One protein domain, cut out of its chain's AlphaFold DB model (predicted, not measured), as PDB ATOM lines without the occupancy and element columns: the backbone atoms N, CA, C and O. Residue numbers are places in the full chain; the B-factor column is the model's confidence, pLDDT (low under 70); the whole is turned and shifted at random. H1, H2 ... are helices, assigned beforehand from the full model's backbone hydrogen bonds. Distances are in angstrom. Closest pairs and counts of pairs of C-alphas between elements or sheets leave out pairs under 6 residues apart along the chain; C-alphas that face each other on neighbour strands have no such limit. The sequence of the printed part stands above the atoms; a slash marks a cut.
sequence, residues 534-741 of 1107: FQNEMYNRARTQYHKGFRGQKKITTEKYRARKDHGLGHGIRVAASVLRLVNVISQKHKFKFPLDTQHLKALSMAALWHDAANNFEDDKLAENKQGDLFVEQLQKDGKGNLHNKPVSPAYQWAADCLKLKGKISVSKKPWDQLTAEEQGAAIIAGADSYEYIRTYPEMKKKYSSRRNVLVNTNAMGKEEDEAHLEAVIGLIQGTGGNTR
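This is residues 534 to 741 of the 1107 residues of an uncharacterized protein of Mucilaginibacter sp. 14171R-50 (UniProt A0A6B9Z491). A long helix, H7, runs through the core of a rounded all-helix body and crosses a curved row of helices, H10, H2, H3 and H5, in which neighbours touch. The short helices H6 and H9 pack on the other side of H7, H4 folds beside H5 at one end of the body with H1 beside H3, and H8 makes a corner at the far end of H7. The printed part has 208 residues with ten named helices, H1 to H10 in chain order, which hold 117 of them, and no named strand. It is compact, with a radius of gyration of the C-alphas of 16.6 A and spans of 43 by 42 by 29 A.

Start at H1, residues 534 to 546, which touches H3, residues 598 to 609, at a shallow tilt of 7 degrees, the same way; the closest C-alphas are those of Ala 542 and Leu 609, 7.3 A apart. H2, residues 569 to 587, forms a helical hairpin with H3 at a steep tilt of 42 degrees, and the C-alphas of Gly 572 and Leu 609 come closest at 4.4 A. With residues 542 to 546 alone, H1 only just touches H2, with 3 pairs of C-alphas within 8 A; the closest are Tyr 546 and Leu 569, 5.6 A. Next find the helical hairpin of H4, residues 624 to 637, and H5, residues 650 to 659, at a shallow tilt of 23 degrees; its closest C-alphas are those of Gly 628 and Leu 659, 5.0 A. H5 touches H3 at 4.9 A between the C-alphas of Tyr 652 and Ala 603, at a shallow tilt of 33 degrees, only just short of steep. The hub is H7, residues 677 to 695, which touches seven other helices. With residues 684 to 692 alone it touches H2 at a steep tilt of 55 degrees, closest at the C-alphas of Ala 688 and Val 575, 5.1 A. With residues 678 to 685 alone it touches H5, where the C-alphas of Ala 682 and Cys 658 are closest at 4.5 A. H6, residues 662 to 665, touches H7 at Lys 662 and Ala 682, closest C-alphas 4.6 A apart, and H9, residues 710 to 713, touches it at Val 710 and Gly 687, 5.6 A. H8, residues 698 to 703, and H7 touch only at the corner by their link, with the C-alphas of Lys 701 and Ile 694 closest at 5.5 A. H10, residues 719 to 734, touches H2 at a shallow tilt of 29 degrees, opposite ways, with the C-alphas of Leu 732 and Arg 574 closest at 6.8 A. H1 and H10 are apart. Every O i to N i+4 pair is within hydrogen-bond range in H1, H2, H3, H5 and H8, against 9 of 10 in H4, 12 of 15 in H7 and 11 of 12 in H10; H6 and H9 are too short for such a pair.

Find C-alpha 534 at (21.101, 10.234, 34.396); from there H1 runs 18.4 A. H2 measures 27.4 A, H3 16.2 A, H4 20.5 A and H5 14.4 A. H7 begins at C-alpha 677, (18.951, 23.529, 53.095), and runs 29.8 A. H10 runs 22.3 A to C-alpha 734 at (-6.928, 7.360, 43.526).

The C-alphas farthest apart are those of Asn 645 and Glu 699, 49.8 A. The printed part has no cut. The links H1 to H2, H3 to H4, H4 to H5 and H6 to H7 are long. The mean pLDDT of the printed part is 74.5; 70 residues are under 70, among them residues 551 to 566, 694 to 708 and 726 to 741.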
ATOM      1  N   PHE A 534      20.831  10.692  33.040       67.50
ATOM      2  CA  PHE A 534      21.101  10.234  34.396       67.50
ATOM      3  C   PHE A 534      19.810  10.105  35.220       67.50
ATOM      4  O   PHE A 534      19.644   9.137  35.966       67.50
ATOM      5  N   GLN A 535      18.845  11.016  35.039       66.75
ATOM      6  CA  GLN A 535      17.511  10.899  35.641       66.75
ATOM      7  C   GLN A 535      16.788   9.614  35.186       66.75
ATOM      8  O   GLN A 535      16.246   8.887  36.025       66.75
ATOM      9  N   ASN A 536      16.838   9.287  33.890       64.12
ATOM     10  CA  ASN A 536      16.246   8.058  33.344       64.12
ATOM     11  C   ASN A 536      16.946   6.783  33.834       64.12
ATOM     12  O   ASN A 536      16.291   5.771  34.111       64.12
ATOM     13  N   GLU A 537      18.267   6.815  33.993       71.12
ATOM     14  CA  GLU A 537      19.005   5.702  34.585       71.12
ATOM     15  C   GLU A 537      18.653   5.504  36.069       71.12
ATOM     16  O   GLU A 537      18.347   4.383  36.491       71.12
ATOM     17  N   MET A 538      18.636   6.581  36.859       73.06
ATOM     18  CA  MET A 538      18.278   6.529  38.279       73.06
ATOM     19  C   MET A 538      16.833   6.046  38.489       73.06
ATOM     20  O   MET A 538      16.597   5.263  39.412       73.06
ATOM     21  N   TYR A 539      15.891   6.409  37.608       76.19
ATOM     22  CA  TYR A 539      14.533   5.848  37.591       76.19
ATOM     23  C   TYR A 539      14.537   4.333  37.328       76.19
ATOM     24  O   TYR A 539      13.984   3.553  38.110       76.19
ATOM     25  N   ASN A 540      15.195   3.891  36.250       69.94
ATOM     26  CA  ASN A 540      15.233   2.475  35.873       69.94
ATOM     27  C   ASN A 540      15.874   1.604  36.959       69.94
ATOM     28  O   ASN A 540      15.397   0.502  37.240       69.94
ATOM     29  N   ARG A 541      16.910   2.119  37.623       78.12
ATOM     30  CA  ARG A 541      17.564   1.443  38.743       78.12
ATOM     31  C   ARG A 541      16.687   1.418  40.001       78.12
ATOM     32  O   ARG A 541      16.657   0.375  40.655       78.12
ATOM     33  N   ALA A 542      15.911   2.468  40.299       72.12
ATOM     34  CA  ALA A 542      14.897   2.431  41.363       72.12
ATOM     35  C   ALA A 542      13.856   1.332  41.103       72.12
ATOM     36  O   ALA A 542      13.637   0.478  41.967       72.12
ATOM     37  N   ARG A 543      13.281   1.289  39.889       75.81
ATOM     38  CA  ARG A 543      12.345   0.241  39.438       75.81
ATOM     39  C   ARG A 543      12.908  -1.160  39.700       75.81
ATOM     40  O   ARG A 543      12.259  -1.970  40.359       75.81
ATOM     41  N   THR A 544      14.151  -1.419  39.289       71.44
ATOM     42  CA  THR A 544      14.836  -2.702  39.526       71.44
ATOM     43  C   THR A 544      15.042  -3.031  41.013       71.44
ATOM     44  O   THR A 544      15.089  -4.211  41.359       71.44
ATOM     45  N   GLN A 545      15.161  -2.048  41.915       75.62
ATOM     46  CA  GLN A 545      15.217  -2.311  43.361       75.62
ATOM     47  C   GLN A 545      13.824  -2.592  43.950       75.62
ATOM     48  O   GLN A 545      13.684  -3.538  44.725       75.62
ATOM     49  N   TYR A 546      12.791  -1.836  43.561       70.56
ATOM     50  CA  TYR A 546      11.410  -2.061  44.015       70.56
ATOM     51  C   TYR A 546      10.828  -3.400  43.534       70.56
ATOM     52  O   TYR A 546      10.021  -3.997  44.241       70.56
ATOM     53  N   HIS A 547      11.267  -3.904  42.376       65.81
ATOM     54  CA  HIS A 547      10.865  -5.220  41.859       65.81
ATOM     55  C   HIS A 547      11.568  -6.394  42.574       65.81
ATOM     56  O   HIS A 547      11.182  -7.548  42.389       65.81
ATOM     57  N   LYS A 548      12.573  -6.134  43.425       69.00
ATOM     58  CA  LYS A 548      13.131  -7.149  44.330       69.00
ATOM     59  C   LYS A 548      12.257  -7.234  45.578       69.00
ATOM     60  O   LYS A 548      12.163  -6.269  46.343       69.00
ATOM     61  N   GLY A 549      11.647  -8.404  45.764       62.53
ATOM     62  CA  GLY A 549      10.858  -8.732  46.950       62.53
ATOM     63  C   GLY A 549      11.689  -8.763  48.232       62.53
ATOM     64  O   GLY A 549      12.923  -8.823  48.207       62.53
ATOM     65  N   PHE A 550      10.998  -8.710  49.368       71.31
ATOM     66  CA  PHE A 550      11.634  -8.573  50.675       71.31
ATOM     67  C   PHE A 550      12.407  -9.824  51.111       71.31
ATOM     68  O   PHE A 550      12.124 -10.959  50.708       71.31
ATOM     69  N   ARG A 551      13.421  -9.616  51.958       60.47
ATOM     70  CA  ARG A 551      14.467 -10.605  52.236       60.47
ATOM     71  C   ARG A 551      13.929 -11.798  53.038       60.47
ATOM     72  O   ARG A 551      13.918 -11.780  54.264       60.47
ATOM     73  N   GLY A 552      13.546 -12.857  52.328       56.56
ATOM     74  CA  GLY A 552      13.038 -14.109  52.904       56.56
ATOM     75  C   GLY A 552      11.653 -14.532  52.406       56.56
ATOM     76  O   GLY A 552      11.197 -15.613  52.772       56.56
ATOM     77  N   GLN A 553      10.992 -13.740  51.557       52.09
ATOM     78  CA  GLN A 553       9.770 -14.181  50.878       52.09
ATOM     79  C   GLN A 553      10.088 -15.323  49.889       52.09
ATOM     80  O   GLN A 553      10.940 -15.181  49.013       52.09
ATOM     81  N   LYS A 554       9.400 -16.469  50.028       44.28
ATOM     82  CA  LYS A 554       9.355 -17.517  48.988       44.28
ATOM     83  C   LYS A 554       8.482 -17.057  47.806       44.28
ATOM     84  O   LYS A 554       7.722 -16.104  47.953       44.28
ATOM     85  N   LYS A 555       8.626 -17.746  46.661       43.59
ATOM     86  CA  LYS A 555       8.105 -17.402  45.318       43.59
ATOM     87  C   LYS A 555       6.837 -16.523  45.286       43.59
ATOM     88  O   LYS A 555       5.804 -16.820  45.888       43.59
ATOM     89  N   ILE A 556       6.941 -15.477  44.472       39.94
ATOM     90  CA  ILE A 556       5.849 -14.623  44.011       39.94
ATOM     91  C   ILE A 556       4.937 -15.435  43.076       39.94
ATOM     92  O   ILE A 556       5.418 -16.083  42.152       39.94
ATOM     93  N   THR A 557       3.633 -15.416  43.354       38.41
ATOM     94  CA  THR A 557       2.547 -15.840  42.450       38.41
ATOM     95  C   THR A 557       1.984 -14.605  41.734       38.41
ATOM     96  O   THR A 557       2.371 -13.488  42.072       38.41
ATOM     97  N   THR A 558       1.075 -14.758  40.770       37.34
ATOM     98  CA  THR A 558       0.564 -13.648  39.934       37.34
ATOM     99  C   THR A 558       0.002 -12.462  40.737       37.34
ATOM    100  O   THR A 558       0.433 -11.331  40.520       37.34
ATOM    101  N   GLU A 559      -0.828 -12.690  41.763       34.66
ATOM    102  CA  GLU A 559      -1.291 -11.618  42.677       34.66
ATOM    103  C   GLU A 559      -0.157 -10.893  43.439       34.66
ATOM    104  O   GLU A 559      -0.330  -9.775  43.933       34.66
ATOM    105  N   LYS A 560       1.020 -11.520  43.567       38.66
ATOM    106  CA  LYS A 560       2.174 -11.015  44.327       38.66
ATOM    107  C   LYS A 560       3.205 -10.278  43.466       38.66
ATOM    108  O   LYS A 560       4.257  -9.924  43.997       38.66
ATOM    109  N   TYR A 561       2.943  -9.998  42.182       40.09
ATOM    110  CA  TYR A 561       3.861  -9.182  41.358       40.09
ATOM    111  C   TYR A 561       4.120  -7.783  41.945       40.09
ATOM    112  O   TYR A 561       5.163  -7.180  41.688       40.09
ATOM    113  N   ARG A 562       3.248  -7.316  42.852       51.16
ATOM    114  CA  ARG A 562       3.577  -6.295  43.859       51.16
ATOM    115  C   ARG A 562       4.562  -6.870  44.894       51.16
ATOM    116  O   ARG A 562       4.197  -7.113  46.041       51.16
ATOM    117  N   ALA A 563       5.816  -7.066  44.474       49.81
ATOM    118  CA  ALA A 563       6.912  -7.637  45.271       49.81
ATOM    119  C   ALA A 563       7.164  -6.894  46.601       49.81
ATOM    120  O   ALA A 563       7.719  -7.454  47.547       49.81
ATOM    121  N   ARG A 564       6.720  -5.637  46.666       64.75
ATOM    122  CA  ARG A 564       6.497  -4.839  47.873       64.75
ATOM    123  C   ARG A 564       5.099  -4.243  47.728       64.75
ATOM    124  O   ARG A 564       4.831  -3.611  46.699       64.75
ATOM    125  N   LYS A 565       4.186  -4.514  48.664       63.12
ATOM    126  CA  LYS A 565       2.756  -4.217  48.460       63.12
ATOM    127  C   LYS A 565       2.422  -2.780  48.825       63.12
ATOM    128  O   LYS A 565       1.687  -2.122  48.087       63.12
ATOM    129  N   ASP A 566       2.965  -2.318  49.942       68.75
ATOM    130  CA  ASP A 566       2.716  -0.988  50.464       68.75
ATOM    131  C   ASP A 566       3.863  -0.049  50.071       68.75
ATOM    132  O   ASP A 566       3.589   1.018  49.514       68.75
ATOM    133  N   HIS A 567       5.125  -0.464  50.207       78.19
ATOM    134  CA  HIS A 567       6.311   0.341  49.859       78.19
ATOM    135  C   HIS A 567       6.936  -0.078  48.516       78.19
ATOM    136  O   HIS A 567       8.129  -0.375  48.402       78.19
ATOM    137  N   GLY A 568       6.087  -0.148  47.485       78.69
ATOM    138  CA  GLY A 568       6.451  -0.446  46.093       78.69
ATOM    139  C   GLY A 568       6.697   0.794  45.219       78.69
ATOM    140  O   GLY A 568       6.552   1.931  45.663       78.69
ATOM    141  N   LEU A 569       7.014   0.582  43.936       74.81
ATOM    142  CA  LEU A 569       7.370   1.656  42.991       74.81
ATOM    143  C   LEU A 569       6.313   2.772  42.895       74.81
ATOM    144  O   LEU A 569       6.664   3.948  42.913       74.81
ATOM    145  N   GLY A 570       5.022   2.423  42.843       72.12
ATOM    146  CA  GLY A 570       3.934   3.409  42.759       72.12
ATOM    147  C   GLY A 570       3.836   4.336  43.979       72.12
ATOM    148  O   GLY A 570       3.420   5.483  43.844       72.12
ATOM    149  N   HIS A 571       4.278   3.880  45.155       80.75
ATOM    150  CA  HIS A 571       4.422   4.734  46.336       80.75
ATOM    151  C   HIS A 571       5.598   5.707  46.163       80.75
ATOM    152  O   HIS A 571       5.412   6.912  46.314       80.75
ATOM    153  N   GLY A 572       6.770   5.223  45.728       79.31
ATOM    154  CA  GLY A 572       7.922   6.080  45.409       79.31
ATOM    155  C   GLY A 572       7.606   7.169  44.370       79.31
ATOM    156  O   GLY A 572       7.999   8.321  44.552       79.31
ATOM    157  N   ILE A 573       6.837   6.839  43.325       75.38
ATOM    158  CA  ILE A 573       6.390   7.799  42.300       75.38
ATOM    159  C   ILE A 573       5.462   8.869  42.902       75.38
ATOM    160  O   ILE A 573       5.685  10.059  42.674       75.38
ATOM    161  N   ARG A 574       4.462   8.488  43.712       80.44
ATOM    162  CA  ARG A 574       3.575   9.469  44.370       80.44
ATOM    163  C   ARG A 574       4.301  10.352  45.380       80.44
ATOM    164  O   ARG A 574       4.000  11.543  45.442       80.44
ATOM    165  N   VAL A 575       5.276   9.819  46.120       83.25
ATOM    166  CA  VAL A 575       6.129  10.633  47.002       83.25
ATOM    167  C   VAL A 575       6.937  11.636  46.172       83.25
ATOM    168  O   VAL A 575       6.915  12.823  46.488       83.25
ATOM    169  N   ALA A 576       7.549  11.223  45.056       81.12
ATOM    170  CA  ALA A 576       8.271  12.130  44.154       81.12
ATOM    171  C   ALA A 576       7.384  13.247  43.561       81.12
ATOM    172  O   ALA A 576       7.797  14.408  43.544       81.12
ATOM    173  N   ALA A 577       6.153  12.934  43.141       76.81
ATOM    174  CA  ALA A 577       5.185  13.934  42.675       76.81
ATOM    175  C   ALA A 577       4.737  14.885  43.804       76.81
ATOM    176  O   ALA A 577       4.680  16.105  43.624       76.81
ATOM    177  N   SER A 578       4.486  14.340  44.999       81.94
ATOM    178  CA  SER A 578       4.088  15.121  46.176       81.94
ATOM    179  C   SER A 578       5.192  16.084  46.617       81.94
ATOM    180  O   SER A 578       4.888  17.229  46.939       81.94
ATOM    181  N   VAL A 579       6.470  15.688  46.535       86.25
ATOM    182  CA  VAL A 579       7.626  16.575  46.772       86.25
ATOM    183  C   VAL A 579       7.579  17.820  45.878       86.25
ATOM    184  O   VAL A 579       7.742  18.930  46.387       86.25
ATOM    185  N   LEU A 580       7.294  17.677  44.579       81.94
ATOM    186  CA  LEU A 580       7.194  18.822  43.659       81.94
ATOM    187  C   LEU A 580       6.022  19.751  44.028       81.94
ATOM    188  O   LEU A 580       6.193  20.974  44.089       81.94
ATOM    189  N   ARG A 581       4.852  19.189  44.366       80.75
ATOM    190  CA  ARG A 581       3.689  19.974  44.826       80.75
ATOM    191  C   ARG A 581       3.958  20.685  46.158       80.75
ATOM    192  O   ARG A 581       3.531  21.825  46.330       80.75
ATOM    193  N   LEU A 582       4.675  20.050  47.086       83.19
ATOM    194  CA  LEU A 582       5.050  20.639  48.377       83.19
ATOM    195  C   LEU A 582       6.034  21.794  48.218       83.19
ATOM    196  O   LEU A 582       5.849  22.819  48.868       83.19
ATOM    197  N   VAL A 583       7.026  21.678  47.328       82.69
ATOM    198  CA  VAL A 583       7.926  22.799  47.021       82.69
ATOM    199  C   VAL A 583       7.134  24.008  46.519       82.69
ATOM    200  O   VAL A 583       7.350  25.110  47.023       82.69
ATOM    201  N   ASN A 584       6.174  23.811  45.605       79.94
ATOM    202  CA  ASN A 584       5.296  24.892  45.148       79.94
ATOM    203  C   ASN A 584       4.528  25.531  46.322       79.94
ATOM    204  O   ASN A 584       4.698  26.721  46.575       79.94
ATOM    205  N   VAL A 585       3.753  24.747  47.083       79.56
ATOM    206  CA  VAL A 585       2.928  25.255  48.200       79.56
ATOM    207  C   VAL A 585       3.769  25.998  49.248       79.56
ATOM    208  O   VAL A 585       3.427  27.112  49.640       79.56
ATOM    209  N   ILE A 586       4.904  25.431  49.666       84.62
ATOM    210  CA  ILE A 586       5.772  26.033  50.690       84.62
ATOM    211  C   ILE A 586       6.441  27.319  50.167       84.62
ATOM    212  O   ILE A 586       6.588  28.275  50.931       84.62
ATOM    213  N   SER A 587       6.779  27.399  48.869       85.94
ATOM    214  CA  SER A 587       7.434  28.583  48.271       85.94
ATOM    215  C   SER A 587       6.589  29.863  48.335       85.94
ATOM    216  O   SER A 587       7.129  30.967  48.273       85.94
ATOM    217  N   GLN A 588       5.271  29.720  48.501       84.12
ATOM    218  CA  GLN A 588       4.319  30.829  48.598       84.12
ATOM    219  C   GLN A 588       4.380  31.528  49.966       84.12
ATOM    220  O   GLN A 588       4.008  32.696  50.076       84.12
ATOM    221  N   LYS A 589       4.862  30.828  51.004       84.75
ATOM    222  CA  LYS A 589       4.954  31.331  52.386       84.75
ATOM    223  C   LYS A 589       6.389  31.489  52.882       84.75
ATOM    224  O   LYS A 589       6.678  32.440  53.605       84.75
ATOM    225  N   HIS A 590       7.291  30.593  52.484       89.88
ATOM    226  CA  HIS A 590       8.651  30.528  53.008       89.88
ATOM    227  C   HIS A 590       9.713  30.645  51.919       89.88
ATOM    228  O   HIS A 590       9.565  30.153  50.800       89.88
ATOM    229  N   LYS A 591      10.855  31.232  52.288       89.25
ATOM    230  CA  LYS A 591      12.054  31.191  51.450       89.25
ATOM    231  C   LYS A 591      12.781  29.867  51.648       89.25
ATOM    232  O   LYS A 591      13.092  29.469  52.771       89.25
ATOM    233  N   PHE A 592      13.089  29.222  50.533       93.19
ATOM    234  CA  PHE A 592      13.968  28.067  50.491       93.19
ATOM    235  C   PHE A 592      15.432  28.470  50.679       93.19
ATOM    236  O   PHE A 592      15.859  29.536  50.231       93.19
ATOM    237  N   LYS A 593      16.194  27.603  51.350       96.00
ATOM    238  CA  LYS A 593      17.651  27.731  51.521       96.00
ATOM    239  C   LYS A 593      18.447  26.913  50.503       96.00
ATOM    240  O   LYS A 593      19.651  27.116  50.393       96.00
ATOM    241  N   PHE A 594      17.783  26.029  49.756       93.06
ATOM    242  CA  PHE A 594      18.318  25.404  48.548       93.06
ATOM    243  C   PHE A 594      17.804  26.121  47.283       93.06
ATOM    244  O   PHE A 594      16.742  26.750  47.335       93.06
ATOM    245  N   PRO A 595      18.521  26.053  46.145       89.62
ATOM    246  CA  PRO A 595      18.060  26.624  44.881       89.62
ATOM    247  C   PRO A 595      16.791  25.941  44.350       89.62
ATOM    248  O   PRO A 595      16.691  24.719  44.343       89.62
ATOM    249  N   LEU A 596      15.845  26.722  43.823       85.75
ATOM    250  CA  LEU A 596      14.653  26.206  43.130       85.75
ATOM    251  C   LEU A 596      14.871  26.062  41.612       85.75
ATOM    252  O   LEU A 596      13.959  26.295  40.821       85.75
ATOM    253  N   ASP A 597      16.093  25.728  41.191       82.62
ATOM    254  CA  ASP A 597      16.378  25.433  39.787       82.62
ATOM    255  C   ASP A 597      15.930  24.017  39.392       82.62
ATOM    256  O   ASP A 597      15.719  23.132  40.225       82.62
ATOM    257  N   THR A 598      15.797  23.793  38.084       77.81
ATOM    258  CA  THR A 598      15.337  22.522  37.517       77.81
ATOM    259  C   THR A 598      16.174  21.324  37.972       77.81
ATOM    260  O   THR A 598      15.623  20.233  38.115       77.81
ATOM    261  N   GLN A 599      17.475  21.489  38.233       80.31
ATOM    262  CA  GLN A 599      18.345  20.368  38.584       80.31
ATOM    263  C   GLN A 599      18.228  19.988  40.065       80.31
ATOM    264  O   GLN A 599      18.175  18.799  40.373       80.31
ATOM    265  N   HIS A 600      18.078  20.957  40.971       88.12
ATOM    266  CA  HIS A 600      17.751  20.688  42.377       88.12
ATOM    267  C   HIS A 600      16.361  20.055  42.534       88.12
ATOM    268  O   HIS A 600      16.205  19.123  43.325       88.12
ATOM    269  N   LEU A 601      15.368  20.473  41.741       84.25
ATOM    270  CA  LEU A 601      14.027  19.868  41.764       84.25
ATOM    271  C   LEU A 601      14.015  18.437  41.198       84.25
ATOM    272  O   LEU A 601      13.411  17.545  41.805       84.25
ATOM    273  N   LYS A 602      14.731  18.179  40.092       81.31
ATOM    274  CA  LYS A 602      14.963  16.818  39.567       81.31
ATOM    275  C   LYS A 602      15.704  15.931  40.570       81.31
ATOM    276  O   LYS A 602      15.310  14.788  40.789       81.31
ATOM    277  N   ALA A 603      16.751  16.451  41.206       86.31
ATOM    278  CA  ALA A 603      17.533  15.713  42.189       86.31
ATOM    279  C   ALA A 603      16.707  15.364  43.438       86.31
ATOM    280  O   ALA A 603      16.703  14.205  43.856       86.31
ATOM    281  N   LEU A 604      15.958  16.326  43.994       90.75
ATOM    282  CA  LEU A 604      15.124  16.116  45.181       90.75
ATOM    283  C   LEU A 604      13.982  15.126  44.909       90.75
ATOM    284  O   LEU A 604      13.752  14.227  45.715       90.75
ATOM    285  N   SER A 605      13.302  15.237  43.762       84.62
ATOM    286  CA  SER A 605      12.259  14.277  43.362       84.62
ATOM    287  C   SER A 605      12.825  12.890  43.023       84.62
ATOM    288  O   SER A 605      12.177  11.886  43.311       84.62
ATOM    289  N   MET A 606      14.060  12.785  42.517       86.75
ATOM    290  CA  MET A 606      14.732  11.494  42.331       86.75
ATOM    291  C   MET A 606      15.160  10.860  43.667       86.75
ATOM    292  O   MET A 606      14.956   9.665  43.869       86.75
ATOM    293  N   ALA A 607      15.682  11.637  44.620       91.44
ATOM    294  CA  ALA A 607      15.942  11.148  45.979       91.44
ATOM    295  C   ALA A 607      14.642  10.715  46.685       91.44
ATOM    296  O   ALA A 607      14.613   9.691  47.367       91.44
ATOM    297  N   ALA A 608      13.543  11.436  46.443       90.31
ATOM    298  CA  ALA A 608      12.205  11.059  46.880       90.31
ATOM    299  C   ALA A 608      11.704   9.760  46.220       90.31
ATOM    300  O   ALA A 608      11.127   8.925  46.907       90.31
ATOM    301  N   LEU A 609      11.971   9.513  44.933       86.19
ATOM    302  CA  LEU A 609      11.640   8.232  44.289       86.19
ATOM    303  C   LEU A 609      12.390   7.051  44.927       86.19
ATOM    304  O   LEU A 609      11.844   5.958  45.027       86.19
ATOM    305  N   TRP A 610      13.631   7.262  45.367       89.94
ATOM    306  CA  TRP A 610      14.473   6.228  45.979       89.94
ATOM    307  C   TRP A 610      14.212   5.992  47.474       89.94
ATOM    308  O   TRP A 610      14.843   5.104  48.055       89.94
ATOM    309  N   HIS A 611      13.299   6.742  48.102       89.00
ATOM    310  CA  HIS A 611      13.199   6.839  49.562       89.00
ATOM    311  C   HIS A 611      12.833   5.543  50.305       89.00
ATOM    312  O   HIS A 611      12.894   5.548  51.525       89.00
ATOM    313  N   ASP A 612      12.481   4.458  49.609       86.88
ATOM    314  CA  ASP A 612      12.278   3.118  50.185       86.88
ATOM    315  C   ASP A 612      12.996   2.002  49.406       86.88
ATOM    316  O   ASP A 612      12.907   0.821  49.757       86.88
ATOM    317  N   ALA A 613      13.754   2.333  48.357       81.19
ATOM    318  CA  ALA A 613      14.389   1.347  47.480       81.19
ATOM    319  C   ALA A 613      15.300   0.363  48.253       81.19
ATOM    320  O   ALA A 613      15.380  -0.816  47.898       81.19
ATOM    321  N   ALA A 614      15.908   0.818  49.356       77.38
ATOM    322  CA  ALA A 614      16.790   0.038  50.230       77.38
ATOM    323  C   ALA A 614      16.083  -0.842  51.290       77.38
ATOM    324  O   ALA A 614      16.767  -1.584  52.001       77.38
ATOM    325  N   ASN A 615      14.756  -0.768  51.438       79.94
ATOM    326  CA  ASN A 615      14.038  -1.472  52.510       79.94
ATOM    327  C   ASN A 615      14.116  -2.994  52.316       79.94
ATOM    328  O   ASN A 615      13.806  -3.510  51.242       79.94
ATOM    329  N   ASN A 616      14.527  -3.723  53.360       73.12
ATOM    330  CA  ASN A 616      14.654  -5.188  53.301       73.12
ATOM    331  C   ASN A 616      13.375  -5.914  53.749       73.12
ATOM    332  O   ASN A 616      13.234  -7.109  53.483       73.12
ATOM    333  N   PHE A 617      12.457  -5.179  54.383       75.19
ATOM    334  CA  PHE A 617      11.133  -5.591  54.847       75.19
ATOM    335  C   PHE A 617      10.169  -4.401  54.701       75.19
ATOM    336  O   PHE A 617      10.625  -3.259  54.727       75.19
ATOM    337  N   GLU A 618       8.860  -4.655  54.608       66.06
ATOM    338  CA  GLU A 618       7.819  -3.613  54.462       66.06
ATOM    339  C   GLU A 618       7.889  -2.557  55.591       66.06
ATOM    340  O   GLU A 618       7.633  -1.386  55.373       66.06
ATOM    341  N   ASP A 619       8.313  -2.940  56.800       62.75
ATOM    342  CA  ASP A 619       8.299  -2.066  57.985       62.75
ATOM    343  C   ASP A 619       9.721  -1.829  58.573       62.75
ATOM    344  O   ASP A 619       9.903  -1.738  59.793       62.75
ATOM    345  N   ASP A 620      10.752  -1.766  57.706       65.19
ATOM    346  CA  ASP A 620      12.194  -1.613  58.031       65.19
ATOM    347  C   ASP A 620      12.573  -0.182  58.487       65.19
ATOM    348  O   ASP A 620      13.386   0.517  57.877       65.19
ATOM    349  N   LYS A 621      12.013   0.243  59.628       56.62
ATOM    350  CA  LYS A 621      12.228   1.555  60.291       56.62
ATOM    351  C   LYS A 621      13.674   1.834  60.753       56.62
ATOM    352  O   LYS A 621      13.911   2.756  61.525       56.62
ATOM    353  N   LEU A 622      14.639   1.012  60.341       50.62
ATOM    354  CA  LEU A 622      16.069   1.122  60.655       50.62
ATOM    355  C   LEU A 622      16.924   1.245  59.376       50.62
ATOM    356  O   LEU A 622      18.152   1.112  59.427       50.62
ATOM    357  N   ALA A 623      16.295   1.468  58.215       60.41
ATOM    358  CA  ALA A 623      16.961   1.562  56.917       60.41
ATOM    359  C   ALA A 623      17.246   2.991  56.425       60.41
ATOM    360  O   ALA A 623      17.954   3.126  55.436       60.41
ATOM    361  N   GLU A 624      16.782   4.053  57.086       66.06
ATOM    362  CA  GLU A 624      16.774   5.412  56.504       66.06
ATOM    363  C   GLU A 624      18.163   5.949  56.109       66.06
ATOM    364  O   GLU A 624      18.343   6.455  55.004       66.06
ATOM    365  N   ASN A 625      19.198   5.741  56.936       70.75
ATOM    366  CA  ASN A 625      20.577   6.060  56.527       70.75
ATOM    367  C   ASN A 625      21.003   5.240  55.285       70.75
ATOM    368  O   ASN A 625      21.615   5.780  54.367       70.75
ATOM    369  N   LYS A 626      20.612   3.954  55.215       79.44
ATOM    370  CA  LYS A 626      20.921   3.040  54.098       79.44
ATOM    371  C   LYS A 626      20.218   3.438  52.798       79.44
ATOM    372  O   LYS A 626      20.726   3.113  51.735       79.44
ATOM    373  N   GLN A 627      19.061   4.104  52.863       82.88
ATOM    374  CA  GLN A 627      18.358   4.624  51.683       82.88
ATOM    375  C   GLN A 627      19.222   5.696  51.002       82.88
ATOM    376  O   GLN A 627      19.525   5.587  49.814       82.88
ATOM    377  N   GLY A 628      19.716   6.662  51.783       83.50
ATOM    378  CA  GLY A 628      20.659   7.673  51.305       83.50
ATOM    379  C   GLY A 628      22.034   7.109  50.929       83.50
ATOM    380  O   GLY A 628      22.622   7.550  49.945       83.50
ATOM    381  N   ASP A 629      22.555   6.116  51.654       85.19
ATOM    382  CA  ASP A 629      23.830   5.474  51.300       85.19
ATOM    383  C   ASP A 629      23.731   4.634  50.013       85.19
ATOM    384  O   ASP A 629      24.637   4.705  49.188       85.19
ATOM    385  N   LEU A 630      22.622   3.916  49.777       85.31
ATOM    386  CA  LEU A 630      22.366   3.196  48.520       85.31
ATOM    387  C   LEU A 630      22.198   4.161  47.337       85.31
ATOM    388  O   LEU A 630      22.649   3.864  46.230       85.31
ATOM    389  N   PHE A 631      21.578   5.323  47.570       88.62
ATOM    390  CA  PHE A 631      21.502   6.392  46.577       88.62
ATOM    391  C   PHE A 631      22.909   6.894  46.223       88.62
ATOM    392  O   PHE A 631      23.265   6.884  45.048       88.62
ATOM    393  N   VAL A 632      23.752   7.218  47.216       87.31
ATOM    394  CA  VAL A 632      25.160   7.614  46.990       87.31
ATOM    395  C   VAL A 632      25.970   6.507  46.306       87.31
ATOM    396  O   VAL A 632      26.701   6.806  45.367       87.31
ATOM    397  N   GLU A 633      25.823   5.236  46.695       87.00
ATOM    398  CA  GLU A 633      26.461   4.095  46.014       87.00
ATOM    399  C   GLU A 633      26.075   4.055  44.525       87.00
ATOM    400  O   GLU A 633      26.879   3.685  43.665       87.00
ATOM    401  N   GLN A 634      24.842   4.457  44.199       85.31
ATOM    402  CA  GLN A 634      24.368   4.508  42.827       85.31
ATOM    403  C   GLN A 634      24.800   5.773  42.069       85.31
ATOM    404  O   GLN A 634      25.122   5.654  40.886       85.31
ATOM    405  N   LEU A 635      24.928   6.930  42.729       82.00
ATOM    406  CA  LEU A 635      25.611   8.096  42.151       82.00
ATOM    407  C   LEU A 635      27.081   7.755  41.835       82.00
ATOM    408  O   LEU A 635      27.567   8.034  40.746       82.00
ATOM    409  N   GLN A 636      27.786   7.092  42.759       82.56
ATOM    410  CA  GLN A 636      29.218   6.783  42.644       82.56
ATOM    411  C   GLN A 636      29.560   5.810  41.507       82.56
ATOM    412  O   GLN A 636      30.640   5.925  40.925       82.56
ATOM    413  N   LYS A 637      28.657   4.892  41.141       80.12
ATOM    414  CA  LYS A 637      28.848   3.985  39.987       80.12
ATOM    415  C   LYS A 637      28.977   4.730  38.655       80.12
ATOM    416  O   LYS A 637      29.670   4.240  37.765       80.12
ATOM    417  N   ASP A 638      28.382   5.918  38.558       67.88
ATOM    418  CA  ASP A 638      28.565   6.852  37.445       67.88
ATOM    419  C   ASP A 638      29.276   8.155  37.865       67.88
ATOM    420  O   ASP A 638      29.348   9.122  37.116       67.88
ATOM    421  N   GLY A 639      29.913   8.188  39.041       59.00
ATOM    422  CA  GLY A 639      30.605   9.377  39.567       59.00
ATOM    423  C   GLY A 639      31.821   9.829  38.742       59.00
ATOM    424  O   GLY A 639      32.479  10.803  39.095       59.00
ATOM    425  N   LYS A 640      32.129   9.114  37.655       58.94
ATOM    426  CA  LYS A 640      33.155   9.427  36.652       58.94
ATOM    427  C   LYS A 640      32.567   9.867  35.299       58.94
ATOM    428  O   LYS A 640      33.340  10.112  34.382       58.94
ATOM    429  N   GLY A 641      31.238   9.945  35.164       58.31
ATOM    430  CA  GLY A 641      30.550  10.179  33.890       58.31
ATOM    431  C   GLY A 641      30.719   9.021  32.900       58.31
ATOM    432  O   GLY A 641      30.806   9.257  31.699       58.31
ATOM    433  N   ASN A 642      30.805   7.781  33.392       60.47
ATOM    434  CA  ASN A 642      31.044   6.584  32.577       60.47
ATOM    435  C   ASN A 642      29.892   6.291  31.603       60.47
ATOM    436  O   ASN A 642      30.122   5.662  30.572       60.47
ATOM    437  N   LEU A 643      28.663   6.681  31.955       56.47
ATOM    438  CA  LEU A 643      27.472   6.473  31.132       56.47
ATOM    439  C   LEU A 643      27.121   7.707  30.287       56.47
ATOM    440  O   LEU A 643      26.685   7.548  29.150       56.47
ATOM    441  N   HIS A 644      27.362   8.921  30.804       61.34
ATOM    442  CA  HIS A 644      26.832  10.165  30.210       61.34
ATOM    443  C   HIS A 644      27.889  11.219  29.835       61.34
ATOM    444  O   HIS A 644      27.528  12.329  29.447       61.34
ATOM    445  N   ASN A 645      29.189  10.919  29.969       61.34
ATOM    446  CA  ASN A 645      30.341  11.815  29.722       61.34
ATOM    447  C   ASN A 645      30.340  13.162  30.487       61.34
ATOM    448  O   ASN A 645      31.216  14.002  30.278       61.34
ATOM    449  N   LYS A 646      29.387  13.371  31.402       65.75
ATOM    450  CA  LYS A 646      29.253  14.545  32.276       65.75
ATOM    451  C   LYS A 646      29.354  14.075  33.740       65.75
ATOM    452  O   LYS A 646      28.803  13.021  34.059       65.75
ATOM    453  N   PRO A 647      30.041  14.800  34.641       72.69
ATOM    454  CA  PRO A 647      30.082  14.441  36.058       72.69
ATOM    455  C   PRO A 647      28.709  14.633  36.719       72.69
ATOM    456  O   PRO A 647      27.963  15.548  36.365       72.69
ATOM    457  N   VAL A 648      28.396  13.802  37.718       77.06
ATOM    458  CA  VAL A 648      27.154  13.905  38.505       77.06
ATOM    459  C   VAL A 648      27.061  15.287  39.162       77.06
ATOM    460  O   VAL A 648      27.978  15.713  39.863       77.06
ATOM    461  N   SER A 649      25.946  15.991  38.944       82.06
ATOM    462  CA  SER A 649      25.758  17.348  39.471       82.06
ATOM    463  C   SER A 649      25.739  17.382  41.010       82.06
ATOM    464  O   SER A 649      25.106  16.514  41.622       82.06
ATOM    465  N   PRO A 650      26.326  18.416  41.655       89.25
ATOM    466  CA  PRO A 650      26.241  18.627  43.102       89.25
ATOM    467  C   PRO A 650      24.814  18.589  43.669       89.25
ATOM    468  O   PRO A 650      24.629  18.162  44.806       89.25
ATOM    469  N   ALA A 651      23.802  18.954  42.870       89.00
ATOM    470  CA  ALA A 651      22.393  18.860  43.251       89.00
ATOM    471  C   ALA A 651      21.976  17.428  43.647       89.00
ATOM    472  O   ALA A 651      21.224  17.246  44.604       89.00
ATOM    473  N   TYR A 652      22.498  16.399  42.966       88.69
ATOM    474  CA  TYR A 652      22.225  14.996  43.304       88.69
ATOM    475  C   TYR A 652      22.915  14.559  44.597       88.69
ATOM    476  O   TYR A 652      22.324  13.796  45.359       88.69
ATOM    477  N   GLN A 653      24.113  15.072  44.889       90.44
ATOM    478  CA  GLN A 653      24.773  14.817  46.172       90.44
ATOM    479  C   GLN A 653      24.006  15.489  47.323       90.44
ATOM    480  O   GLN A 653      23.674  14.825  48.300       90.44
ATOM    481  N   TRP A 654      23.610  16.757  47.165       95.06
ATOM    482  CA  TRP A 654      22.754  17.457  48.131       95.06
ATOM    483  C   TRP A 654      21.420  16.724  48.380       95.06
ATOM    484  O   TRP A 654      21.012  16.545  49.529       95.06
ATOM    485  N   ALA A 655      20.761  16.228  47.328       93.81
ATOM    486  CA  ALA A 655      19.525  15.457  47.465       93.81
ATOM    487  C   ALA A 655      19.744  14.090  48.151       93.81
ATOM    488  O   ALA A 655      18.878  13.627  48.898       93.81
ATOM    489  N   ALA A 656      20.913  13.470  47.967       91.94
ATOM    490  CA  ALA A 656      21.307  12.279  48.715       91.94
ATOM    491  C   ALA A 656      21.426  12.569  50.219       91.94
ATOM    492  O   ALA A 656      20.947  11.792  51.047       91.94
ATOM    493  N   ASP A 657      22.019  13.708  50.576       93.56
ATOM    494  CA  ASP A 657      22.187  14.122  51.968       93.56
ATOM    495  C   ASP A 657      20.851  14.556  52.606       93.56
ATOM    496  O   ASP A 657      20.605  14.233  53.770       93.56
ATOM    497  N   CYS A 658      19.915  15.122  51.830       94.94
ATOM    498  CA  CYS A 658      18.510  15.271  52.242       94.94
ATOM    499  C   CYS A 658      17.885  13.916  52.623       94.94
ATOM    500  O   CYS A 658      17.271  13.782  53.686       94.94
ATOM    501  N   LEU A 659      18.074  12.877  51.799       91.94
ATOM    502  CA  LEU A 659      17.538  11.540  52.081       91.94
ATOM    503  C   LEU A 659      18.157  10.927  53.356       91.94
ATOM    504  O   LEU A 659      17.430  10.364  54.173       91.94
ATOM    505  N   LYS A 660      19.457  11.141  53.618       90.88
ATOM    506  CA  LYS A 660      20.133  10.742  54.881       90.88
ATOM    507  C   LYS A 660      19.645  11.494  56.132       90.88
ATOM    508  O   LYS A 660      19.997  11.119  57.263       90.88
ATOM    509  N   LEU A 661      18.865  12.563  55.961       91.31
ATOM    510  CA  LEU A 661      18.257  13.340  57.044       91.31
ATOM    511  C   LEU A 661      16.748  13.084  57.218       91.31
ATOM    512  O   LEU A 661      16.238  13.410  58.291       91.31
ATOM    513  N   LYS A 662      16.061  12.441  56.253       88.56
ATOM    514  CA  LYS A 662      14.609  12.119  56.259       88.56
ATOM    515  C   LYS A 662      14.098  11.601  57.616       88.56
ATOM    516  O   LYS A 662      13.131  12.127  58.163       88.56
ATOM    517  N   GLY A 663      14.789  10.625  58.204       83.31
ATOM    518  CA  GLY A 663      14.420  10.079  59.513       83.31
ATOM    519  C   GLY A 663      14.601  11.062  60.668       83.31
ATOM    520  O   GLY A 663      13.723  11.231  61.514       83.31
ATOM    521  N   LYS A 664      15.735  11.771  60.685       86.50
ATOM    522  CA  LYS A 664      16.127  12.691  61.770       86.50
ATOM    523  C   LYS A 664      15.241  13.935  61.815       86.50
ATOM    524  O   LYS A 664      14.945  14.432  62.900       86.50
ATOM    525  N   ILE A 665      14.798  14.426  60.657       88.19
ATOM    526  CA  ILE A 665      13.947  15.616  60.574       88.19
ATOM    527  C   ILE A 665      12.516  15.345  61.065       88.19
ATOM    528  O   ILE A 665      11.903  16.243  61.635       88.19
ATOM    529  N   SER A 666      12.017  14.104  60.960       77.06
ATOM    530  CA  SER A 666      10.664  13.716  61.409       77.06
ATOM    531  C   SER A 666      10.396  13.953  62.907       77.06
ATOM    532  O   SER A 666       9.251  14.148  63.313       77.06
ATOM    533  N   VAL A 667      11.454  13.978  63.729       80.50
ATOM    534  CA  VAL A 667      11.407  14.249  65.180       80.50
ATOM    535  C   VAL A 667      11.885  15.659  65.553       80.50
ATOM    536  O   VAL A 667      11.986  15.989  66.738       80.50
ATOM    537  N   SER A 668      12.188  16.502  64.562       81.50
ATOM    538  CA  SER A 668      12.632  17.878  64.781       81.50
ATOM    539  C   SER A 668      11.507  18.765  65.317       81.50
ATOM    540  O   SER A 668      10.337  18.608  64.975       81.50
ATOM    541  N   LYS A 669      11.890  19.741  66.146       85.00
ATOM    542  CA  LYS A 669      11.027  20.836  66.627       85.00
ATOM    543  C   LYS A 669      11.514  22.214  66.166       85.00
ATOM    544  O   LYS A 669      11.052  23.231  66.678       85.00
ATOM    545  N   LYS A 670      12.487  22.258  65.250       91.06
ATOM    546  CA  LYS A 670      12.926  23.505  64.613       91.06
ATOM    547  C   LYS A 670      11.794  24.026  63.713       91.06
ATOM    548  O   LYS A 670      11.292  23.240  62.912       91.06
ATOM    549  N   PRO A 671      11.422  25.315  63.766       93.44
ATOM    550  CA  PRO A 671      10.597  25.909  62.722       93.44
ATOM    551  C   PRO A 671      11.364  25.951  61.390       93.44
ATOM    552  O   PRO A 671      12.598  25.958  61.366       93.44
ATOM    553  N   TRP A 672      10.631  26.017  60.283       94.56
ATOM    554  CA  TRP A 672      11.119  25.907  58.909       94.56
ATOM    555  C   TRP A 672      12.283  26.854  58.589       94.56
ATOM    556  O   TRP A 672      13.282  26.458  57.981       94.56
ATOM    557  N   ASP A 673      12.206  28.093  59.072       93.50
ATOM    558  CA  ASP A 673      13.225  29.119  58.834       93.50
ATOM    559  C   ASP A 673      14.525  28.875  59.632       93.50
ATOM    560  O   ASP A 673      15.548  29.506  59.360       93.50
ATOM    561  N   GLN A 674      14.535  27.924  60.578       95.56
ATOM    562  CA  GLN A 674      15.721  27.462  61.320       95.56
ATOM    563  C   GLN A 674      16.325  26.153  60.777       95.56
ATOM    564  O   GLN A 674      17.412  25.770  61.208       95.56
ATOM    565  N   LEU A 675      15.669  25.482  59.826       95.88
ATOM    566  CA  LEU A 675      16.215  24.302  59.145       95.88
ATOM    567  C   LEU A 675      17.395  24.681  58.232       95.88
ATOM    568  O   LEU A 675      17.426  25.796  57.709       95.88
ATOM    569  N   THR A 676      18.364  23.790  58.010       97.12
ATOM    570  CA  THR A 676      19.340  23.932  56.905       97.12
ATOM    571  C   THR A 676      18.693  23.659  55.538       97.12
ATOM    572  O   THR A 676      17.528  23.270  55.461       97.12
ATOM    573  N   ALA A 677      19.429  23.855  54.440       95.81
ATOM    574  CA  ALA A 677      18.951  23.529  53.095       95.81
ATOM    575  C   ALA A 677      18.621  22.029  52.951       95.81
ATOM    576  O   ALA A 677      17.591  21.657  52.388       95.81
ATOM    577  N   GLU A 678      19.464  21.174  53.527       96.62
ATOM    578  CA  GLU A 678      19.328  19.717  53.549       96.62
ATOM    579  C   GLU A 678      18.185  19.286  54.476       96.62
ATOM    580  O   GLU A 678      17.409  18.398  54.133       96.62
ATOM    581  N   GLU A 679      18.027  19.940  55.632       95.94
ATOM    582  CA  GLU A 679      16.892  19.706  56.532       95.94
ATOM    583  C   GLU A 679      15.551  20.133  55.907       95.94
ATOM    584  O   GLU A 679      14.549  19.457  56.129       95.94
ATOM    585  N   GLN A 680      15.511  21.203  55.100       96.44
ATOM    586  CA  GLN A 680      14.312  21.600  54.345       96.44
ATOM    587  C   GLN A 680      13.958  20.567  53.263       96.44
ATOM    588  O   GLN A 680      12.805  20.143  53.178       96.44
ATOM    589  N   GLY A 681      14.937  20.112  52.470       95.69
ATOM    590  CA  GLY A 681      14.723  19.047  51.480       95.69
ATOM    591  C   GLY A 681      14.280  17.731  52.130       95.69
ATOM    592  O   GLY A 681      13.314  17.105  51.690       95.69
ATOM    593  N   ALA A 682      14.912  17.353  53.245       94.88
ATOM    594  CA  ALA A 682      14.535  16.192  54.045       94.88
ATOM    595  C   ALA A 682      13.108  16.297  54.605       94.88
ATOM    596  O   ALA A 682      12.370  15.312  54.571       94.88
ATOM    597  N   ALA A 683      12.708  17.473  55.110       94.00
ATOM    598  CA  ALA A 683      11.360  17.709  55.628       94.00
ATOM    599  C   ALA A 683      10.300  17.532  54.532       94.00
ATOM    600  O   ALA A 683       9.247  16.957  54.794       94.00
ATOM    601  N   ILE A 684      10.586  17.958  53.298       94.06
ATOM    602  CA  ILE A 684       9.675  17.756  52.165       94.06
ATOM    603  C   ILE A 684       9.542  16.268  51.812       94.06
ATOM    604  O   ILE A 684       8.418  15.792  51.667       94.06
ATOM    605  N   ILE A 685      10.648  15.514  51.731       93.56
ATOM    606  CA  ILE A 685      10.606  14.064  51.447       93.56
ATOM    607  C   ILE A 685       9.846  13.315  52.554       93.56
ATOM    608  O   ILE A 685       8.964  12.508  52.265       93.56
ATOM    609  N   ALA A 686      10.150  13.598  53.824       90.31
ATOM    610  CA  ALA A 686       9.481  12.973  54.965       90.31
ATOM    611  C   ALA A 686       8.001  13.390  55.090       90.31
ATOM    612  O   ALA A 686       7.179  12.592  55.541       90.31
ATOM    613  N   GLY A 687       7.641  14.607  54.669       88.69
ATOM    614  CA  GLY A 687       6.255  15.069  54.578       88.69
ATOM    615  C   GLY A 687       5.473  14.337  53.488       88.69
ATOM    616  O   GLY A 687       4.415  13.782  53.770       88.69
ATOM    617  N   ALA A 688       6.025  14.262  52.273       89.19
ATOM    618  CA  ALA A 688       5.436  13.542  51.141       89.19
ATOM    619  C   ALA A 688       5.155  12.058  51.460       89.19
ATOM    620  O   ALA A 688       4.051  11.575  51.214       89.19
ATOM    621  N   ASP A 689       6.116  11.358  52.072       87.88
ATOM    622  CA  ASP A 689       5.939   9.993  52.594       87.88
ATOM    623  C   ASP A 689       4.878   9.939  53.718       87.88
ATOM    624  O   ASP A 689       3.987   9.090  53.709       87.88
ATOM    625  N   SER A 690       4.871  10.907  54.644       82.25
ATOM    626  CA  SER A 690       3.870  10.956  55.725       82.25
ATOM    627  C   SER A 690       2.423  11.041  55.218       82.25
ATOM    628  O   SER A 690       1.555  10.373  55.785       82.25
ATOM    629  N   TYR A 691       2.150  11.817  54.161       79.00
ATOM    630  CA  TYR A 691       0.806  11.911  53.570       79.00
ATOM    631  C   TYR A 691       0.358  10.592  52.920       79.00
ATOM    632  O   TYR A 691      -0.802  10.200  53.053       79.00
ATOM    633  N   GLU A 692       1.275   9.862  52.279       78.12
ATOM    634  CA  GLU A 692       0.997   8.585  51.607       78.12
ATOM    635  C   GLU A 692       0.429   7.497  52.532       78.12
ATOM    636  O   GLU A 692      -0.242   6.579  52.053       78.12
ATOM    637  N   TYR A 693       0.632   7.588  53.852       72.38
ATOM    638  CA  TYR A 693       0.044   6.641  54.807       72.38
ATOM    639  C   TYR A 693      -1.487   6.729  54.914       72.38
ATOM    640  O   TYR A 693      -2.085   5.808  55.481       72.38
ATOM    641  N   ILE A 694      -2.160   7.742  54.344       66.25
ATOM    642  CA  ILE A 694      -3.635   7.842  54.383       66.25
ATOM    643  C   ILE A 694      -4.363   6.690  53.663       66.25
ATOM    644  O   ILE A 694      -5.516   6.399  53.985       66.25
ATOM    645  N   ARG A 695      -3.690   5.977  52.747       57.66
ATOM    646  CA  ARG A 695      -4.206   4.735  52.127       57.66
ATOM    647  C   ARG A 695      -4.264   3.536  53.083       57.66
ATOM    648  O   ARG A 695      -4.892   2.528  52.777       57.66
ATOM    649  N   THR A 696      -3.592   3.615  54.233       52.34
ATOM    650  CA  THR A 696      -3.541   2.527  55.219       52.34
ATOM    651  C   THR A 696      -4.610   2.695  56.309       52.34
ATOM    652  O   THR A 696      -5.148   3.781  56.507       52.34
ATOM    653  N   TYR A 697      -4.950   1.588  56.981       49.78
ATOM    654  CA  TYR A 697      -6.122   1.391  57.857       49.78
ATOM    655  C   TYR A 697      -6.484   2.565  58.803       49.78
ATOM    656  O   TYR A 697      -5.598   3.304  59.223       49.78
ATOM    657  N   PRO A 698      -7.747   2.698  59.268       50.31
ATOM    658  CA  PRO A 698      -8.194   3.826  60.106       50.31
ATOM    659  C   PRO A 698      -7.329   4.164  61.338       50.31
ATOM    660  O   PRO A 698      -7.222   5.331  61.717       50.31
ATOM    661  N   GLU A 699      -6.658   3.182  61.950       50.66
ATOM    662  CA  GLU A 699      -5.704   3.431  63.042       50.66
ATOM    663  C   GLU A 699      -4.421   4.140  62.578       50.66
ATOM    664  O   GLU A 699      -3.859   4.952  63.315       50.66
ATOM    665  N   MET A 700      -3.983   3.912  61.338       48.22
ATOM    666  CA  MET A 700      -2.880   4.636  60.704       48.22
ATOM    667  C   MET A 700      -3.283   6.082  60.382       48.22
ATOM    668  O   MET A 700      -2.540   6.992  60.743       48.22
ATOM    669  N   LYS A 701      -4.499   6.331  59.862       52.00
ATOM    670  CA  LYS A 701      -5.050   7.701  59.706       52.00
ATOM    671  C   LYS A 701      -5.083   8.469  61.044       52.00
ATOM    672  O   LYS A 701      -4.890   9.682  61.076       52.00
ATOM    673  N   LYS A 702      -5.229   7.764  62.175       53.81
ATOM    674  CA  LYS A 702      -5.086   8.323  63.536       53.81
ATOM    675  C   LYS A 702      -3.614   8.533  63.944       53.81
ATOM    676  O   LYS A 702      -3.276   9.583  64.495       53.81
ATOM    677  N   LYS A 703      -2.734   7.566  63.654       50.47
ATOM    678  CA  LYS A 703      -1.281   7.554  63.951       50.47
ATOM    679  C   LYS A 703      -0.479   8.617  63.185       50.47
ATOM    680  O   LYS A 703       0.501   9.102  63.750       50.47
ATOM    681  N   TYR A 704      -0.892   8.963  61.964       52.88
ATOM    682  CA  TYR A 704      -0.288   9.977  61.080       52.88
ATOM    683  C   TYR A 704      -1.192  11.211  60.896       52.88
ATOM    684  O   TYR A 704      -1.059  11.950  59.927       52.88
ATOM    685  N   SER A 705      -2.114  11.456  61.833       56.78
ATOM    686  CA  SER A 705      -2.873  12.712  61.876       56.78
ATOM    687  C   SER A 705      -1.934  13.928  61.957       56.78
ATOM    688  O   SER A 705      -0.835  13.824  62.503       56.78
ATOM    689  N   SER A 706      -2.381  15.081  61.443       52.69
ATOM    690  CA  SER A 706      -1.596  16.308  61.180       52.69
ATOM    691  C   SER A 706      -0.568  16.712  62.250       52.69
ATOM    692  O   SER A 706       0.534  17.141  61.925       52.69
ATOM    693  N   ARG A 707      -0.853  16.453  63.534       50.88
ATOM    694  CA  ARG A 707       0.077  16.598  64.679       50.88
ATOM    695  C   ARG A 707       1.371  15.761  64.597       50.88
ATOM    696  O   ARG A 707       2.220  15.866  65.484       50.88
ATOM    697  N   ARG A 708       1.526  14.890  63.598       57.09
ATOM    698  CA  ARG A 708       2.762  14.141  63.305       57.09
ATOM    699  C   ARG A 708       3.362  14.432  61.931       57.09
ATOM    700  O   ARG A 708       4.453  13.939  61.665       57.09
ATOM    701  N   ASN A 709       2.711  15.236  61.093       76.19
ATOM    702  CA  ASN A 709       3.298  15.673  59.833       76.19
ATOM    703  C   ASN A 709       4.492  16.596  60.130       76.19
ATOM    704  O   ASN A 709       4.356  17.590  60.846       76.19
ATOM    705  N   VAL A 710       5.670  16.278  59.588       84.44
ATOM    706  CA  VAL A 710       6.887  17.087  59.776       84.44
ATOM    707  C   VAL A 710       6.718  18.515  59.247       84.44
ATOM    708  O   VAL A 710       7.276  19.444  59.822       84.44
ATOM    709  N   LEU A 711       5.902  18.727  58.212       86.56
ATOM    710  CA  LEU A 711       5.681  20.052  57.621       86.56
ATOM    711  C   LEU A 711       4.751  20.930  58.470       86.56
ATOM    712  O   LEU A 711       4.968  22.135  58.559       86.56
ATOM    713  N   VAL A 712       3.804  20.325  59.191       84.06
ATOM    714  CA  VAL A 712       3.014  21.019  60.222       84.06
ATOM    715  C   VAL A 712       3.874  21.278  61.464       84.06
ATOM    716  O   VAL A 712       3.906  22.393  61.972       84.06
ATOM    717  N   ASN A 713       4.646  20.286  61.924       83.31
ATOM    718  CA  ASN A 713       5.508  20.409  63.111       83.31
ATOM    719  C   ASN A 713       6.680  21.395  62.936       83.31
ATOM    720  O   ASN A 713       7.185  21.926  63.925       83.31
ATOM    721  N   THR A 714       7.102  21.657  61.697       85.38
ATOM    722  CA  THR A 714       8.088  22.697  61.353       85.38
ATOM    723  C   THR A 714       7.432  24.039  60.995       85.38
ATOM    724  O   THR A 714       8.143  24.991  60.691       85.38
ATOM    725  N   ASN A 715       6.103  24.172  61.063       89.25
ATOM    726  CA  ASN A 715       5.344  25.352  60.616       89.25
ATOM    727  C   ASN A 715       5.576  25.737  59.136       89.25
ATOM    728  O   ASN A 715       5.419  26.902  58.786       89.25
ATOM    729  N   ALA A 716       5.958  24.786  58.275       86.44
ATOM    730  CA  ALA A 716       6.094  24.990  56.828       86.44
ATOM    731  C   ALA A 716       4.736  25.016  56.101       86.44
ATOM    732  O   ALA A 716       4.626  25.509  54.980       86.44
ATOM    733  N   MET A 717       3.711  24.437  56.735       86.06
ATOM    734  CA  MET A 717       2.328  24.382  56.268       86.06
ATOM    735  C   MET A 717       1.380  24.631  57.447       86.06
ATOM    736  O   MET A 717       1.589  24.108  58.546       86.06
ATOM    737  N   GLY A 718       0.336  25.425  57.220       82.00
ATOM    738  CA  GLY A 718      -0.798  25.573  58.128       82.00
ATOM    739  C   GLY A 718      -1.837  24.466  57.930       82.00
ATOM    740  O   GLY A 718      -1.718  23.629  57.038       82.00
ATOM    741  N   LYS A 719      -2.889  24.479  58.758       74.94
ATOM    742  CA  LYS A 719      -3.968  23.474  58.716       74.94
ATOM    743  C   LYS A 719      -4.661  23.406  57.348       74.94
ATOM    744  O   LYS A 719      -4.921  22.316  56.861       74.94
ATOM    745  N   GLU A 720      -4.939  24.558  56.746       73.50
ATOM    746  CA  GLU A 720      -5.630  24.653  55.454       73.50
ATOM    747  C   GLU A 720      -4.772  24.095  54.308       73.50
ATOM    748  O   GLU A 720      -5.292  23.391  53.448       73.50
ATOM    749  N   GLU A 721      -3.449  24.305  54.328       78.88
ATOM    750  CA  GLU A 721      -2.554  23.690  53.339       78.88
ATOM    751  C   GLU A 721      -2.317  22.196  53.589       78.88
ATOM    752  O   GLU A 721      -2.159  21.451  52.626       78.88
ATOM    753  N   ASP A 722      -2.279  21.752  54.850       76.25
ATOM    754  CA  ASP A 722      -2.190  20.331  55.226       76.25
ATOM    755  C   ASP A 722      -3.428  19.573  54.714       76.25
ATOM    756  O   ASP A 722      -3.285  18.557  54.038       76.25
ATOM    757  N   GLU A 723      -4.631  20.126  54.897       71.06
ATOM    758  CA  GLU A 723      -5.885  19.577  54.354       71.06
ATOM    759  C   GLU A 723      -5.941  19.666  52.813       71.06
ATOM    760  O   GLU A 723      -6.188  18.658  52.150       71.06
ATOM    761  N   ALA A 724      -5.593  20.810  52.208       70.00
ATOM    762  CA  ALA A 724      -5.529  20.972  50.747       70.00
ATOM    763  C   ALA A 724      -4.352  20.225  50.074       70.00
ATOM    764  O   ALA A 724      -4.241  20.190  48.840       70.00
ATOM    765  N   HIS A 725      -3.443  19.631  50.850       72.75
ATOM    766  CA  HIS A 725      -2.466  18.655  50.370       72.75
ATOM    767  C   HIS A 725      -2.919  17.221  50.608       72.75
ATOM    768  O   HIS A 725      -2.719  16.390  49.724       72.75
ATOM    769  N   LEU A 726      -3.607  16.949  51.715       69.38
ATOM    770  CA  LEU A 726      -4.218  15.655  51.987       69.38
ATOM    771  C   LEU A 726      -5.205  15.253  50.882       69.38
ATOM    772  O   LEU A 726      -5.096  14.148  50.361       69.38
ATOM    773  N   GLU A 727      -6.092  16.160  50.458       66.19
ATOM    774  CA  GLU A 727      -7.056  15.891  49.378       66.19
ATOM    775  C   GLU A 727      -6.380  15.721  48.005       66.19
ATOM    776  O   GLU A 727      -6.763  14.862  47.213       66.19
ATOM    777  N   ALA A 728      -5.300  16.460  47.731       62.56
ATOM    778  CA  ALA A 728      -4.528  16.270  46.501       62.56
ATOM    779  C   ALA A 728      -3.747  14.944  46.489       62.56
ATOM    780  O   ALA A 728      -3.616  14.318  45.440       62.56
ATOM    781  N   VAL A 729      -3.256  14.487  47.647       62.16
ATOM    782  CA  VAL A 729      -2.636  13.162  47.791       62.16
ATOM    783  C   VAL A 729      -3.689  12.057  47.730       62.16
ATOM    784  O   VAL A 729      -3.437  11.041  47.097       62.16
ATOM    785  N   ILE A 730      -4.894  12.259  48.271       61.19
ATOM    786  CA  ILE A 730      -6.049  11.370  48.049       61.19
ATOM    787  C   ILE A 730      -6.329  11.231  46.543       61.19
ATOM    788  O   ILE A 730      -6.402  10.102  46.059       61.19
ATOM    789  N   GLY A 731      -6.371  12.341  45.798       54.56
ATOM    790  CA  GLY A 731      -6.520  12.339  44.337       54.56
ATOM    791  C   GLY A 731      -5.379  11.624  43.599       54.56
ATOM    792  O   GLY A 731      -5.638  10.807  42.720       54.56
ATOM    793  N   LEU A 732      -4.116  11.844  43.991       57.34
ATOM    794  CA  LEU A 732      -2.959  11.126  43.428       57.34
ATOM    795  C   LEU A 732      -2.990   9.622  43.740       57.34
ATOM    796  O   LEU A 732      -2.643   8.806  42.885       57.34
ATOM    797  N   ILE A 733      -3.396   9.237  44.953       55.91
ATOM    798  CA  ILE A 733      -3.557   7.836  45.362       55.91
ATOM    799  C   ILE A 733      -4.662   7.188  44.517       55.91
ATOM    800  O   ILE A 733      -4.421   6.129  43.943       55.91
ATOM    801  N   GLN A 734      -5.819   7.837  44.364       54.28
ATOM    802  CA  GLN A 734      -6.928   7.360  43.526       54.28
ATOM    803  C   GLN A 734      -6.516   7.226  42.052       54.28
ATOM    804  O   GLN A 734      -6.632   6.140  41.486       54.28
ATOM    805  N   GLY A 735      -5.929   8.273  41.465       47.50
ATOM    806  CA  GLY A 735      -5.467   8.307  40.070       47.50
ATOM    807  C   GLY A 735      -4.284   7.384  39.738       47.50
ATOM    808  O   GLY A 735      -3.837   7.360  38.597       47.50
ATOM    809  N   THR A 736      -3.764   6.617  40.703       47.28
ATOM    810  CA  THR A 736      -2.681   5.632  40.494       47.28
ATOM    811  C   THR A 736      -3.006   4.248  41.076       47.28
ATOM    812  O   THR A 736      -2.097   3.477  41.407       47.28
ATOM    813  N   GLY A 737      -4.291   3.917  41.255       44.31
ATOM    814  CA  GLY A 737      -4.719   2.598  41.750       44.31
ATOM    815  C   GLY A 737      -4.311   2.307  43.203       44.31
ATOM    816  O   GLY A 737      -4.119   1.154  43.611       44.31
ATOM    817  N   GLY A 738      -4.122   3.356  44.001       41.75
ATOM    818  CA  GLY A 738      -3.936   3.281  45.441       41.75
ATOM    819  C   GLY A 738      -5.282   3.259  46.172       41.75
ATOM    820  O   GLY A 738      -6.213   3.988  45.846       41.75
ATOM    821  N   ASN A 739      -5.405   2.413  47.194       45.41
ATOM    822  CA  ASN A 739      -6.678   2.202  47.880       45.41
ATOM    823  C   ASN A 739      -6.875   3.225  49.017       45.41
ATOM    824  O   ASN A 739      -6.382   3.017  50.125       45.41
ATOM    825  N   THR A 740      -7.588   4.333  48.775       36.56
ATOM    826  CA  THR A 740      -7.942   5.322  49.818       36.56
ATOM    827  C   THR A 740      -9.025   4.780  50.761       36.56
ATOM    828  O   THR A 740     -10.174   5.232  50.749       36.56
ATOM    829  N   ARG A 741      -8.676   3.789  51.593       37.62
ATOM    830  CA  ARG A 741      -9.612   3.043  52.454       37.62
ATOM    831  C   ARG A 741     -10.040   3.828  53.708       37.62
ATOM    832  O   ARG A 741      -9.816   3.415  54.844       37.62
TER     833      ARG A 741